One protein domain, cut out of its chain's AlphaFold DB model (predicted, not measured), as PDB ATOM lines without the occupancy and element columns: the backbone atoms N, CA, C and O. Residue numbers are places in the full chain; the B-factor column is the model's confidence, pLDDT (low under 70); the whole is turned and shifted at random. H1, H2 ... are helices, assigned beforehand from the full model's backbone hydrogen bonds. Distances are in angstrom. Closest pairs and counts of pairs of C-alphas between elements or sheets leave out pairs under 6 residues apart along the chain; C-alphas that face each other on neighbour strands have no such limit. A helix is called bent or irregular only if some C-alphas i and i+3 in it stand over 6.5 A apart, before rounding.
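This is residues 504 to 595 of the 681 residues of an uncharacterized protein of Sistotremastrum suecicum HHB10207 ss-3 (UniProt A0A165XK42). Helix H3 sits between H1 and H4 and packs on both, making a hairpin with H4, while the kinked H2 packs on H4 with its residues 531 to 535 alone. The loop of residues 561 to 577 makes one end of the longest axis. The printed part has 92 residues with four named helices, H1 to H4 in chain order, and no named strand: all helix. It is compact, radius of gyration of the C-alphas 12.7 A, but elongated, 38 by 23 by 19 A.

H2, residues 527 to 545, has a kink of 75 degrees near residue 539 and is irregular, C-alphas 540 and 543 being 8.2 A apart. Its residues 531 to 535 alone touch H4, residues 578 to 595; the closest C-alphas, Asn 532 and Thr 580, are 6.0 A apart. H3, residues 550 to 560, forms a hairpin with H4, opposite ways at a steep tilt of 38 degrees; the closest C-alphas, Val 560 and Arg 581, are 4.7 A apart. H1, residues 511 to 519, touches H3, closest at C-alphas Arg 515 and Tyr 551, 5.5 A. Every O i to N i+4 pair is within hydrogen-bond range in H1, H3 and H4, 10 of 15 in H2.

H2 is 23.1 A long and H4 26.1 A; C-alpha 511 begins H1 at (285.008, 184.098, 270.406), and C-alpha 595 ends H4 at (301.707, 185.667, 274.399).

The printed part has no cut; the H3 to H4 link is long, and residues 563 and 565 have pLDDT under 70.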
ATOM      1  N   LEU A 504     285.066 171.043 277.789       91.81
ATOM      2  CA  LEU A 504     284.472 171.598 276.589       91.81
ATOM      3  C   LEU A 504     285.096 170.984 275.313       91.81
ATOM      4  O   LEU A 504     286.317 170.823 275.246       91.81
ATOM      5  N   PRO A 505     284.303 170.639 274.278       89.88
ATOM      6  CA  PRO A 505     284.851 170.181 273.004       89.88
ATOM      7  C   PRO A 505     285.752 171.244 272.364       89.88
ATOM      8  O   PRO A 505     285.391 172.416 272.330       89.88
ATOM      9  N   ALA A 506     286.882 170.836 271.778       88.12
ATOM     10  CA  ALA A 506     287.848 171.760 271.167       88.12
ATOM     11  C   ALA A 506     287.260 172.609 270.022       88.12
ATOM     12  O   ALA A 506     287.761 173.688 269.731       88.12
ATOM     13  N   GLN A 507     286.197 172.129 269.374       89.44
ATOM     14  CA  GLN A 507     285.466 172.846 268.327       89.44
ATOM     15  C   GLN A 507     284.432 173.858 268.855       89.44
ATOM     16  O   GLN A 507     283.714 174.472 268.067       89.44
ATOM     17  N   PHE A 508     284.265 173.981 270.170       93.94
ATOM     18  CA  PHE A 508     283.297 174.894 270.765       93.94
ATOM     19  C   PHE A 508     283.955 176.247 271.044       93.94
ATOM     20  O   PHE A 508     284.446 176.517 272.138       93.94
ATOM     21  N   ASP A 509     283.992 177.085 270.012       95.19
ATOM     22  CA  ASP A 509     284.589 178.415 270.072       95.19
ATOM     23  C   ASP A 509     283.564 179.463 270.546       95.19
ATOM     24  O   ASP A 509     282.493 179.611 269.959       95.19
ATOM     25  N   LEU A 510     283.891 180.191 271.619       96.69
ATOM     26  CA  LEU A 510     283.069 181.264 272.192       96.69
ATOM     27  C   LEU A 510     283.489 182.667 271.726       96.69
ATOM     28  O   LEU A 510     282.914 183.657 272.185       96.69
ATOM     29  N   SER A 511     284.475 182.801 270.835       96.44
ATOM     30  CA  SER A 511     285.008 184.098 270.406       96.44
ATOM     31  C   SER A 511     283.936 185.039 269.846       96.44
ATOM     32  O   SER A 511     283.925 186.221 270.204       96.44
ATOM     33  N   LEU A 512     282.990 184.541 269.039       95.12
ATOM     34  CA  LEU A 512     281.893 185.369 268.519       95.12
ATOM     35  C   LEU A 512     280.908 185.789 269.624       95.12
ATOM     36  O   LEU A 512     280.456 186.934 269.641       95.12
ATOM     37  N   VAL A 513     280.649 184.921 270.605       96.50
ATOM     38  CA  VAL A 513     279.805 185.242 271.768       96.50
ATOM     39  C   VAL A 513     280.442 186.349 272.609       96.50
ATOM     40  O   VAL A 513     279.766 187.321 272.944       96.50
ATOM     41  N   PHE A 514     281.750 186.265 272.890       97.19
ATOM     42  CA  PHE A 514     282.485 187.336 273.572       97.19
ATOM     43  C   PHE A 514     282.459 188.637 272.771       97.19
ATOM     44  O   PHE A 514     282.238 189.700 273.345       97.19
ATOM     45  N   ARG A 515     282.641 188.569 271.448       96.19
ATOM     46  CA  ARG A 515     282.563 189.741 270.569       96.19
ATOM     47  C   ARG A 515     281.200 190.427 270.654       96.19
ATOM     48  O   ARG A 515     281.154 191.640 270.838       96.19
ATOM     49  N   LEU A 516     280.108 189.669 270.553       92.69
ATOM     50  CA  LEU A 516     278.748 190.203 270.663       92.69
ATOM     51  C   LEU A 516     278.480 190.777 272.058       92.69
ATOM     52  O   LEU A 516     277.996 191.901 272.174       92.69
ATOM     53  N   PHE A 517     278.846 190.049 273.115       95.25
ATOM     54  CA  PHE A 517     278.663 190.499 274.494       95.25
ATOM     55  C   PHE A 517     279.412 191.808 274.772       95.25
ATOM     56  O   PHE A 517     278.845 192.734 275.342       95.25
ATOM     57  N   MET A 518     280.655 191.921 274.298       94.62
ATOM     58  CA  MET A 518     281.523 193.082 274.525       94.62
ATOM     59  C   MET A 518     281.260 194.270 273.595       94.62
ATOM     60  O   MET A 518     281.773 195.361 273.849       94.62
ATOM     61  N   ARG A 519     280.504 194.078 272.507       91.38
ATOM     62  CA  ARG A 519     280.052 195.168 271.626       91.38
ATOM     63  C   ARG A 519     278.932 195.990 272.262       91.38
ATOM     64  O   ARG A 519     278.732 197.135 271.872       91.38
ATOM     65  N   ASN A 520     278.214 195.405 273.216       86.38
ATOM     66  CA  ASN A 520     277.121 196.052 273.920       86.38
ATOM     67  C   ASN A 520     277.603 196.616 275.256       86.38
ATOM     68  O   ASN A 520     278.510 196.064 275.886       86.38
ATOM     69  N   ASP A 521     276.961 197.690 275.709       85.81
ATOM     70  CA  ASP A 521     277.221 198.205 277.046       85.81
ATOM     71  C   ASP A 521     276.816 197.165 278.102       85.81
ATOM     72  O   ASP A 521     275.753 196.543 277.980       85.81
ATOM     73  N   PRO A 522     277.640 196.972 279.150       90.75
ATOM     74  CA  PRO A 522     277.299 196.120 280.274       90.75
ATOM     75  C   PRO A 522     275.931 196.491 280.840       90.75
ATOM     76  O   PRO A 522     275.708 197.592 281.343       90.75
ATOM     77  N   ASP A 523     275.004 195.550 280.758       87.75
ATOM     78  CA  ASP A 523     273.663 195.703 281.289       87.75
ATOM     79  C   ASP A 523     273.688 195.313 282.771       87.75
ATOM     80  O   ASP A 523     274.097 194.208 283.132       87.75
ATOM     81  N   ARG A 524     273.293 196.249 283.641       90.00
ATOM     82  CA  ARG A 524     273.370 196.101 285.107       90.00
ATOM     83  C   ARG A 524     272.651 194.854 285.626       90.00
ATOM     84  O   ARG A 524     273.038 194.307 286.655       90.00
ATOM     85  N   ASP A 525     271.599 194.442 284.923       83.00
ATOM     86  CA  ASP A 525     270.736 193.347 285.326       83.00
ATOM     87  C   ASP A 525     271.370 192.027 284.846       83.00
ATOM     88  O   ASP A 525     271.454 191.057 285.576       83.00
ATOM     89  N   THR A 526     271.963 191.956 283.661       90.50
ATOM     90  CA  THR A 526     272.509 190.682 283.146       90.50
ATOM     91  C   THR A 526     273.999 190.464 283.414       90.50
ATOM     92  O   THR A 526     274.450 189.315 283.434       90.50
ATOM     93  N   TRP A 527     274.772 191.523 283.682       95.31
ATOM     94  CA  TRP A 527     276.237 191.472 283.733       95.31
ATOM     95  C   TRP A 527     276.779 190.419 284.694       95.31
ATOM     96  O   TRP A 527     277.596 189.588 284.297       95.31
ATOM     97  N   ARG A 528     276.345 190.417 285.961       95.44
ATOM     98  CA  ARG A 528     276.870 189.467 286.955       95.44
ATOM     99  C   ARG A 528     276.571 188.021 286.570       95.44
ATOM    100  O   ARG A 528     277.458 187.180 286.670       95.44
ATOM    101  N   LYS A 529     275.345 187.732 286.124       95.12
ATOM    102  CA  LYS A 529     274.939 186.384 285.701       95.12
ATOM    103  C   LYS A 529     275.769 185.935 284.501       95.12
ATOM    104  O   LYS A 529     276.391 184.881 284.553       95.12
ATOM    105  N   PHE A 530     275.845 186.763 283.462       96.75
ATOM    106  CA  PHE A 530     276.521 186.410 282.215       96.75
ATOM    107  C   PHE A 530     278.035 186.314 282.379       96.75
ATOM    108  O   PHE A 530     278.636 185.362 281.893       96.75
ATOM    109  N   SER A 531     278.649 187.236 283.123       97.69
ATOM    110  CA  SER A 531     280.081 187.162 283.427       97.69
ATOM    111  C   SER A 531     280.431 185.918 284.244       97.69
ATOM    112  O   SER A 531     281.428 185.270 283.939       97.69
ATOM    113  N   ASN A 532     279.603 185.528 285.221       97.56
ATOM    114  CA  ASN A 532     279.801 184.281 285.964       97.56
ATOM    115  C   ASN A 532     279.699 183.051 285.047       97.56
ATOM    116  O   ASN A 532     280.576 182.194 285.099       97.56
ATOM    117  N   THR A 533     278.674 182.981 284.190       97.50
ATOM    118  CA  THR A 533     278.501 181.873 283.239       97.50
ATOM    119  C   THR A 533     279.690 181.767 282.289       97.50
ATOM    120  O   THR A 533     280.304 180.710 282.184       97.50
ATOM    121  N   LEU A 534     280.060 182.865 281.624       97.88
ATOM    122  CA  LEU A 534     281.185 182.880 280.685       97.88
ATOM    123  C   LEU A 534     282.507 182.514 281.374       97.88
ATOM    124  O   LEU A 534     283.306 181.780 280.800       97.88
ATOM    125  N   MET A 535     282.718 182.968 282.614       97.88
ATOM    126  CA  MET A 535     283.898 182.604 283.405       97.88
ATOM    127  C   MET A 535     283.977 181.099 283.666       97.88
ATOM    128  O   MET A 535     285.046 180.514 283.530       97.88
ATOM    129  N   GLN A 536     282.850 180.460 283.990       96.31
ATOM    130  CA  GLN A 536     282.815 179.016 284.212       96.31
ATOM    131  C   GLN A 536     283.187 178.246 282.939       96.31
ATOM    132  O   GLN A 536     284.001 177.332 283.007       96.31
ATOM    133  N   TYR A 537     282.706 178.650 281.758       96.31
ATOM    134  CA  TYR A 537     283.141 178.019 280.504       96.31
ATOM    135  C   TYR A 537     284.642 178.208 280.241       96.31
ATOM    136  O   TYR A 537     285.311 177.253 279.851       96.31
ATOM    137  N   LEU A 538     285.199 179.396 280.508       95.94
ATOM    138  CA  LEU A 538     286.648 179.624 280.411       95.94
ATOM    139  C   LEU A 538     287.461 178.710 281.344       95.94
ATOM    140  O   LEU A 538     288.594 178.360 281.005       95.94
ATOM    141  N   ASP A 539     286.886 178.296 282.475       93.44
ATOM    142  CA  ASP A 539     287.507 177.368 283.425       93.44
ATOM    143  C   ASP A 539     287.477 175.908 282.986       93.44
ATOM    144  O   ASP A 539     288.370 175.153 283.371       93.44
ATOM    145  N   HIS A 540     286.525 175.536 282.132       92.62
ATOM    146  CA  HIS A 540     286.404 174.209 281.523       92.62
ATOM    147  C   HIS A 540     287.155 174.113 280.182       92.62
ATOM    148  O   HIS A 540     286.646 173.566 279.204       92.62
ATOM    149  N   ASP A 541     288.374 174.661 280.145       89.12
ATOM    150  CA  ASP A 541     289.310 174.650 279.009       89.12
ATOM    151  C   ASP A 541     288.868 175.414 277.746       89.12
ATOM    152  O   ASP A 541     289.552 175.351 276.720       89.12
ATOM    153  N   ALA A 542     287.806 176.233 277.807       88.88
ATOM    154  CA  ALA A 542     287.387 177.019 276.641       88.88
ATOM    155  C   ALA A 542     288.462 177.996 276.162       88.88
ATOM    156  O   ALA A 542     288.538 178.253 274.969       88.88
ATOM    157  N   LEU A 543     289.330 178.500 277.053       91.31
ATOM    158  CA  LEU A 543     290.378 179.472 276.709       91.31
ATOM    159  C   LEU A 543     291.295 178.996 275.567       91.31
ATOM    160  O   LEU A 543     291.750 179.815 274.771       91.31
ATOM    161  N   GLY A 544     291.567 177.689 275.486       90.81
ATOM    162  CA  GLY A 544     292.403 177.104 274.434       90.81
ATOM    163  C   GLY A 544     291.689 176.921 273.091       90.81
ATOM    164  O   GLY A 544     292.363 176.788 272.073       90.81
ATOM    165  N   ALA A 545     290.353 176.926 273.083       91.88
ATOM    166  CA  ALA A 545     289.524 176.754 271.889       91.88
ATOM    167  C   ALA A 545     289.188 178.080 271.178       91.88
ATOM    168  O   ALA A 545     288.627 178.054 270.086       91.88
ATOM    169  N   LEU A 546     289.519 179.231 271.780       94.56
ATOM    170  CA  LEU A 546     289.141 180.552 271.264       94.56
ATOM    171  C   LEU A 546     290.006 180.957 270.071       94.56
ATOM    172  O   LEU A 546     291.226 181.093 270.206       94.56
ATOM    173  N   SER A 547     289.376 181.210 268.921       94.38
ATOM    174  CA  SER A 547     290.073 181.701 267.722       94.38
ATOM    175  C   SER A 547     290.525 183.160 267.841       94.38
ATOM    176  O   SER A 547     291.542 183.547 267.268       94.38
ATOM    177  N   ASP A 548     289.798 183.967 268.615       92.81
ATOM    178  CA  ASP A 548     290.056 185.386 268.859       92.81
ATOM    179  C   ASP A 548     290.043 185.686 270.365       92.81
ATOM    180  O   ASP A 548     289.014 185.578 271.041       92.81
ATOM    181  N   GLN A 549     291.206 186.083 270.886       95.81
ATOM    182  CA  GLN A 549     291.421 186.393 272.301       95.81
ATOM    183  C   GLN A 549     291.241 187.882 272.637       95.81
ATOM    184  O   GLN A 549     291.286 188.237 273.817       95.81
ATOM    185  N   ILE A 550     291.038 188.769 271.653       95.44
ATOM    186  CA  ILE A 550     290.977 190.225 271.877       95.44
ATOM    187  C   ILE A 550     289.779 190.577 272.764       95.44
ATOM    188  O   ILE A 550     289.923 191.223 273.804       95.44
ATOM    189  N   TYR A 551     288.589 190.101 272.393       95.31
ATOM    190  CA  TYR A 551     287.360 190.373 273.146       95.31
ATOM    191  C   TYR A 551     287.339 189.677 274.507       95.31
ATOM    192  O   TYR A 551     286.779 190.206 275.464       95.31
ATOM    193  N   VAL A 552     288.007 188.528 274.611       97.06
ATOM    194  CA  VAL A 552     288.161 187.780 275.863       97.06
ATOM    195  C   VAL A 552     289.040 188.565 276.828       97.06
ATOM    196  O   VAL A 552     288.659 188.757 277.976       97.06
ATOM    197  N   ARG A 553     290.179 189.098 276.364       96.81
ATOM    198  CA  ARG A 553     291.044 189.973 277.168       96.81
ATOM    199  C   ARG A 553     290.265 191.182 277.689       96.81
ATOM    200  O   ARG A 553     290.255 191.409 278.895       96.81
ATOM    201  N   ARG A 554     289.531 191.882 276.816       95.88
ATOM    202  CA  ARG A 554     288.694 193.032 277.206       95.88
ATOM    203  C   ARG A 554     287.613 192.654 278.228       95.88
ATOM    204  O   ARG A 554     287.361 193.399 279.172       95.88
ATOM    205  N   PHE A 555     286.981 191.491 278.065       97.31
ATOM    206  CA  PHE A 555     286.026 190.954 279.036       97.31
ATOM    207  C   PHE A 555     286.675 190.706 280.407       97.31
ATOM    208  O   PHE A 555     286.121 191.105 281.434       97.31
ATOM    209  N   LEU A 556     287.855 190.078 280.434       97.69
ATOM    210  CA  LEU A 556     288.595 189.809 281.668       97.69
ATOM    211  C   LEU A 556     289.013 191.111 282.363       97.69
ATOM    212  O   LEU A 556     288.863 191.217 283.578       97.69
ATOM    213  N   GLU A 557     289.454 192.117 281.609       96.31
ATOM    214  CA  GLU A 557     289.788 193.448 282.130       96.31
ATOM    215  C   GLU A 557     288.588 194.107 282.822       96.31
ATOM    216  O   GLU A 557     288.719 194.540 283.968       96.31
ATOM    217  N   LEU A 558     287.405 194.102 282.189       95.25
ATOM    218  CA  LEU A 558     286.173 194.611 282.812       95.25
ATOM    219  C   LEU A 558     285.764 193.809 284.054       95.25
ATOM    220  O   LEU A 558     285.233 194.377 285.011       95.25
ATOM    221  N   CYS A 559     286.000 192.495 284.065       96.88
ATOM    222  CA  CYS A 559     285.730 191.666 285.236       96.88
ATOM    223  C   CYS A 559     286.654 192.016 286.410       96.88
ATOM    224  O   CYS A 559     286.173 192.108 287.544       96.88
ATOM    225  N   VAL A 560     287.953 192.210 286.144       97.06
ATOM    226  CA  VAL A 560     288.979 192.550 287.144       97.06
ATOM    227  C   VAL A 560     288.755 193.949 287.699       97.06
ATOM    228  O   VAL A 560     288.718 194.135 288.917       97.06
ATOM    229  N   SER A 561     288.606 194.922 286.807       92.75
ATOM    230  CA  SER A 561     288.468 196.321 287.162       92.75
ATOM    231  C   SER A 561     287.420 196.972 286.259       92.75
ATOM    232  O   SER A 561     287.713 197.337 285.118       92.75
ATOM    233  N   PRO A 562     286.170 197.089 286.735       84.38
ATOM    234  CA  PRO A 562     285.104 197.714 285.971       84.38
ATOM    235  C   PRO A 562     285.355 199.224 285.870       84.38
ATOM    236  O   PRO A 562     284.969 199.999 286.746       84.38
ATOM    237  N   HIS A 563     286.034 199.643 284.804       69.62
ATOM    238  CA  HIS A 563     286.285 201.048 284.495       69.62
ATOM    239  C   HIS A 563     285.179 201.562 283.568       69.62
ATOM    240  O   HIS A 563     285.096 201.184 282.403       69.62
ATOM    241  N   GLY A 564     284.297 202.411 284.091       70.25
ATOM    242  CA  GLY A 564     283.250 203.063 283.310       70.25
ATOM    243  C   GLY A 564     282.250 203.779 284.209       70.25
ATOM    244  O   GLY A 564     281.885 203.263 285.265       70.25
ATOM    245  N   HIS A 565     281.785 204.961 283.789       58.78
ATOM    246  CA  HIS A 565     280.845 205.784 284.564       58.78
ATOM    247  C   HIS A 565     279.567 205.024 284.978       58.78
ATOM    248  O   HIS A 565     278.994 205.326 286.023       58.78
ATOM    249  N   GLY A 566     279.165 203.995 284.218       73.19
ATOM    250  CA  GLY A 566     278.026 203.135 284.542       73.19
ATOM    251  C   GLY A 566     278.211 202.308 285.821       73.19
ATOM    252  O   GLY A 566     277.346 202.342 286.697       73.19
ATOM    253  N   PHE A 567     279.351 201.625 285.976       82.44
ATOM    254  CA  PHE A 567     279.572 200.638 287.047       82.44
ATOM    255  C   PHE A 567     279.624 201.241 288.454       82.44
ATOM    256  O   PHE A 567     279.272 200.571 289.428       82.44
ATOM    257  N   PHE A 568     280.029 202.507 288.591       81.25
ATOM    258  CA  PHE A 568     280.095 203.169 289.898       81.25
ATOM    259  C   PHE A 568     278.723 203.285 290.566       81.25
ATOM    260  O   PHE A 568     278.627 203.226 291.793       81.25
ATOM    261  N   SER A 569     277.666 203.397 289.760       86.12
ATOM    262  CA  SER A 569     276.286 203.481 290.241       86.12
ATOM    263  C   SER A 569     275.670 202.125 290.605       86.12
ATOM    264  O   SER A 569     274.614 202.092 291.235       86.12
ATOM    265  N   TRP A 570     276.319 201.015 290.237       91.12
ATOM    266  CA  TRP A 570     275.767 199.674 290.425       91.12
ATOM    267  C   TRP A 570     275.890 199.211 291.869       91.12
ATOM    268  O   TRP A 570     276.903 199.455 292.538       91.12
ATOM    269  N   LYS A 571     274.891 198.470 292.337       89.50
ATOM    270  CA  LYS A 571     274.899 197.818 293.646       89.50
ATOM    271  C   LYS A 571     275.914 196.664 293.685       89.50
ATOM    272  O   LYS A 571     276.261 196.096 292.649       89.50
ATOM    273  N   PRO A 572     276.389 196.244 294.873       91.00
ATOM    274  CA  PRO A 572     277.345 195.139 294.990       91.00
ATOM    275  C   PRO A 572     276.895 193.807 294.356       91.00
ATOM    276  O   PRO A 572     277.743 193.027 293.922       91.00
ATOM    277  N   ASN A 573     275.587 193.537 294.296       88.56
ATOM    278  CA  ASN A 573     275.002 192.349 293.660       88.56
ATOM    279  C   ASN A 573     274.811 192.483 292.137       88.56
ATOM    280  O   ASN A 573     274.569 191.478 291.487       88.56
ATOM    281  N   GLU A 574     274.966 193.677 291.567       89.62
ATOM    282  CA  GLU A 574     274.919 193.935 290.115       89.62
ATOM    283  C   GLU A 574     276.334 193.871 289.498       89.62
ATOM    284  O   GLU A 574     276.526 193.573 288.321       89.62
ATOM    285  N   ARG A 575     277.369 194.102 290.317       92.81
ATOM    286  CA  ARG A 575     278.783 194.048 289.912       92.81
ATOM    287  C   ARG A 575     279.288 192.613 289.749       92.81
ATOM    288  O   ARG A 575     278.748 191.671 290.343       92.81
ATOM    289  N   THR A 576     280.401 192.478 289.021       95.88
ATOM    290  CA  THR A 576     281.187 191.238 288.917       95.88
ATOM    291  C   THR A 576     281.418 190.635 290.300       95.88
ATOM    292  O   THR A 576     281.872 191.333 291.216       95.88
ATOM    293  N   SER A 577     281.101 189.347 290.452       96.25
ATOM    294  CA  SER A 577     281.311 188.637 291.714       96.25
ATOM    295  C   SER A 577     282.801 188.580 292.072       96.25
ATOM    296  O   SER A 577     283.660 188.610 291.189       96.25
ATOM    297  N   GLU A 578     283.125 188.487 293.364       96.38
ATOM    298  CA  GLU A 578     284.526 188.430 293.807       96.38
ATOM    299  C   GLU A 578     285.249 187.198 293.243       96.38
ATOM    300  O   GLU A 578     286.372 187.308 292.760       96.38
ATOM    301  N   SER A 579     284.562 186.049 293.205       97.25
ATOM    302  CA  SER A 579     285.080 184.818 292.594       97.25
ATOM    303  C   SER A 579     285.420 185.023 291.116       97.25
ATOM    304  O   SER A 579     286.510 184.667 290.676       97.25
ATOM    305  N   THR A 580     284.515 185.643 290.353       97.50
ATOM    306  CA  THR A 580     284.728 185.933 288.928       97.50
ATOM    307  C   THR A 580     285.850 186.946 288.721       97.50
ATOM    308  O   THR A 580     286.650 186.785 287.806       97.50
ATOM    309  N   ARG A 581     285.977 187.954 289.593       97.25
ATOM    310  CA  ARG A 581     287.068 188.941 289.547       97.25
ATOM    311  C   ARG A 581     288.432 188.292 289.774       97.25
ATOM    312  O   ARG A 581     289.361 188.516 288.997       97.25
ATOM    313  N   GLN A 582     288.546 187.479 290.823       97.75
ATOM    314  CA  GLN A 582     289.779 186.766 291.143       97.75
ATOM    315  C   GLN A 582     290.158 185.825 290.003       97.75
ATOM    316  O   GLN A 582     291.310 185.815 289.560       97.75
ATOM    317  N   ARG A 583     289.175 185.092 289.472       97.56
ATOM    318  CA  ARG A 583     289.430 184.159 288.386       97.56
ATOM    319  C   ARG A 583     289.814 184.851 287.083       97.56
ATOM    320  O   ARG A 583     290.747 184.412 286.411       97.56
ATOM    321  N   ALA A 584     289.187 185.985 286.777       97.94
ATOM    322  CA  ALA A 584     289.553 186.795 285.625       97.94
ATOM    323  C   ALA A 584     291.025 187.228 285.676       97.94
ATOM    324  O   ALA A 584     291.736 187.129 284.677       97.94
ATOM    325  N   ALA A 585     291.516 187.629 286.854       97.75
ATOM    326  CA  ALA A 585     292.915 188.008 287.043       97.75
ATOM    327  C   ALA A 585     293.888 186.833 286.821       97.75
ATOM    328  O   ALA A 585     294.994 187.030 286.315       97.75
ATOM    329  N   GLU A 586     293.499 185.608 287.182       97.81
ATOM    330  CA  GLU A 586     294.294 184.403 286.920       97.81
ATOM    331  C   GLU A 586     294.343 184.058 285.428       97.81
ATOM    332  O   GLU A 586     295.423 183.792 284.897       97.81
ATOM    333  N   LEU A 587     293.197 184.092 284.741       97.06
ATOM    334  CA  LEU A 587     293.121 183.827 283.302       97.06
ATOM    335  C   LEU A 587     293.871 184.885 282.488       97.06
ATOM    336  O   LEU A 587     294.570 184.541 281.537       97.06
ATOM    337  N   MET A 588     293.815 186.153 282.902       96.94
ATOM    338  CA  MET A 588     294.559 187.239 282.263       96.94
ATOM    339  C   MET A 588     296.077 187.005 282.343       96.94
ATOM    340  O   MET A 588     296.769 187.092 281.331       96.94
ATOM    341  N   LYS A 589     296.590 186.557 283.500       96.88
ATOM    342  CA  LYS A 589     298.001 186.151 283.641       96.88
ATOM    343  C   LYS A 589     298.371 184.973 282.736       96.88
ATOM    344  O   LYS A 589     299.487 184.940 282.220       96.88
ATOM    345  N   LYS A 590     297.469 183.999 282.550       95.75
ATOM    346  CA  LYS A 590     297.691 182.866 281.633       95.75
ATOM    347  C   LYS A 590     297.770 183.333 280.176       95.75
ATOM    348  O   LYS A 590     298.671 182.893 279.466       95.75
ATOM    349  N   LEU A 591     296.883 184.238 279.756       94.19
ATOM    350  CA  LEU A 591     296.914 184.844 278.421       94.19
ATOM    351  C   LEU A 591     298.224 185.604 278.176       94.19
ATOM    352  O   LEU A 591     298.875 185.396 277.154       94.19
ATOM    353  N   ASP A 592     298.663 186.414 279.140       94.56
ATOM    354  CA  ASP A 592     299.932 187.145 279.044       94.56
ATOM    355  C   ASP A 592     301.143 186.206 278.978       94.56
ATOM    356  O   ASP A 592     302.099 186.462 278.245       94.56
ATOM    357  N   ALA A 593     301.116 185.101 279.728       94.31
ATOM    358  CA  ALA A 593     302.174 184.099 279.695       94.31
ATOM    359  C   ALA A 593     302.245 183.374 278.341       94.31
ATOM    360  O   ALA A 593     303.346 183.120 277.859       94.31
ATOM    361  N   ALA A 594     301.098 183.079 277.720       90.25
ATOM    362  CA  ALA A 594     301.028 182.440 276.406       90.25
ATOM    363  C   ALA A 594     301.501 183.361 275.267       90.25
ATOM    364  O   ALA A 594     302.063 182.885 274.284       90.25
ATOM    365  N   GLN A 595     301.302 184.676 275.403       87.94
ATOM    366  CA  GLN A 595     301.707 185.667 274.399       87.94
ATOM    367  C   GLN A 595     303.183 186.070 274.487       87.94
ATOM    368  O   GLN A 595     303.708 186.665 273.546       87.94
TER     369      GLN A 595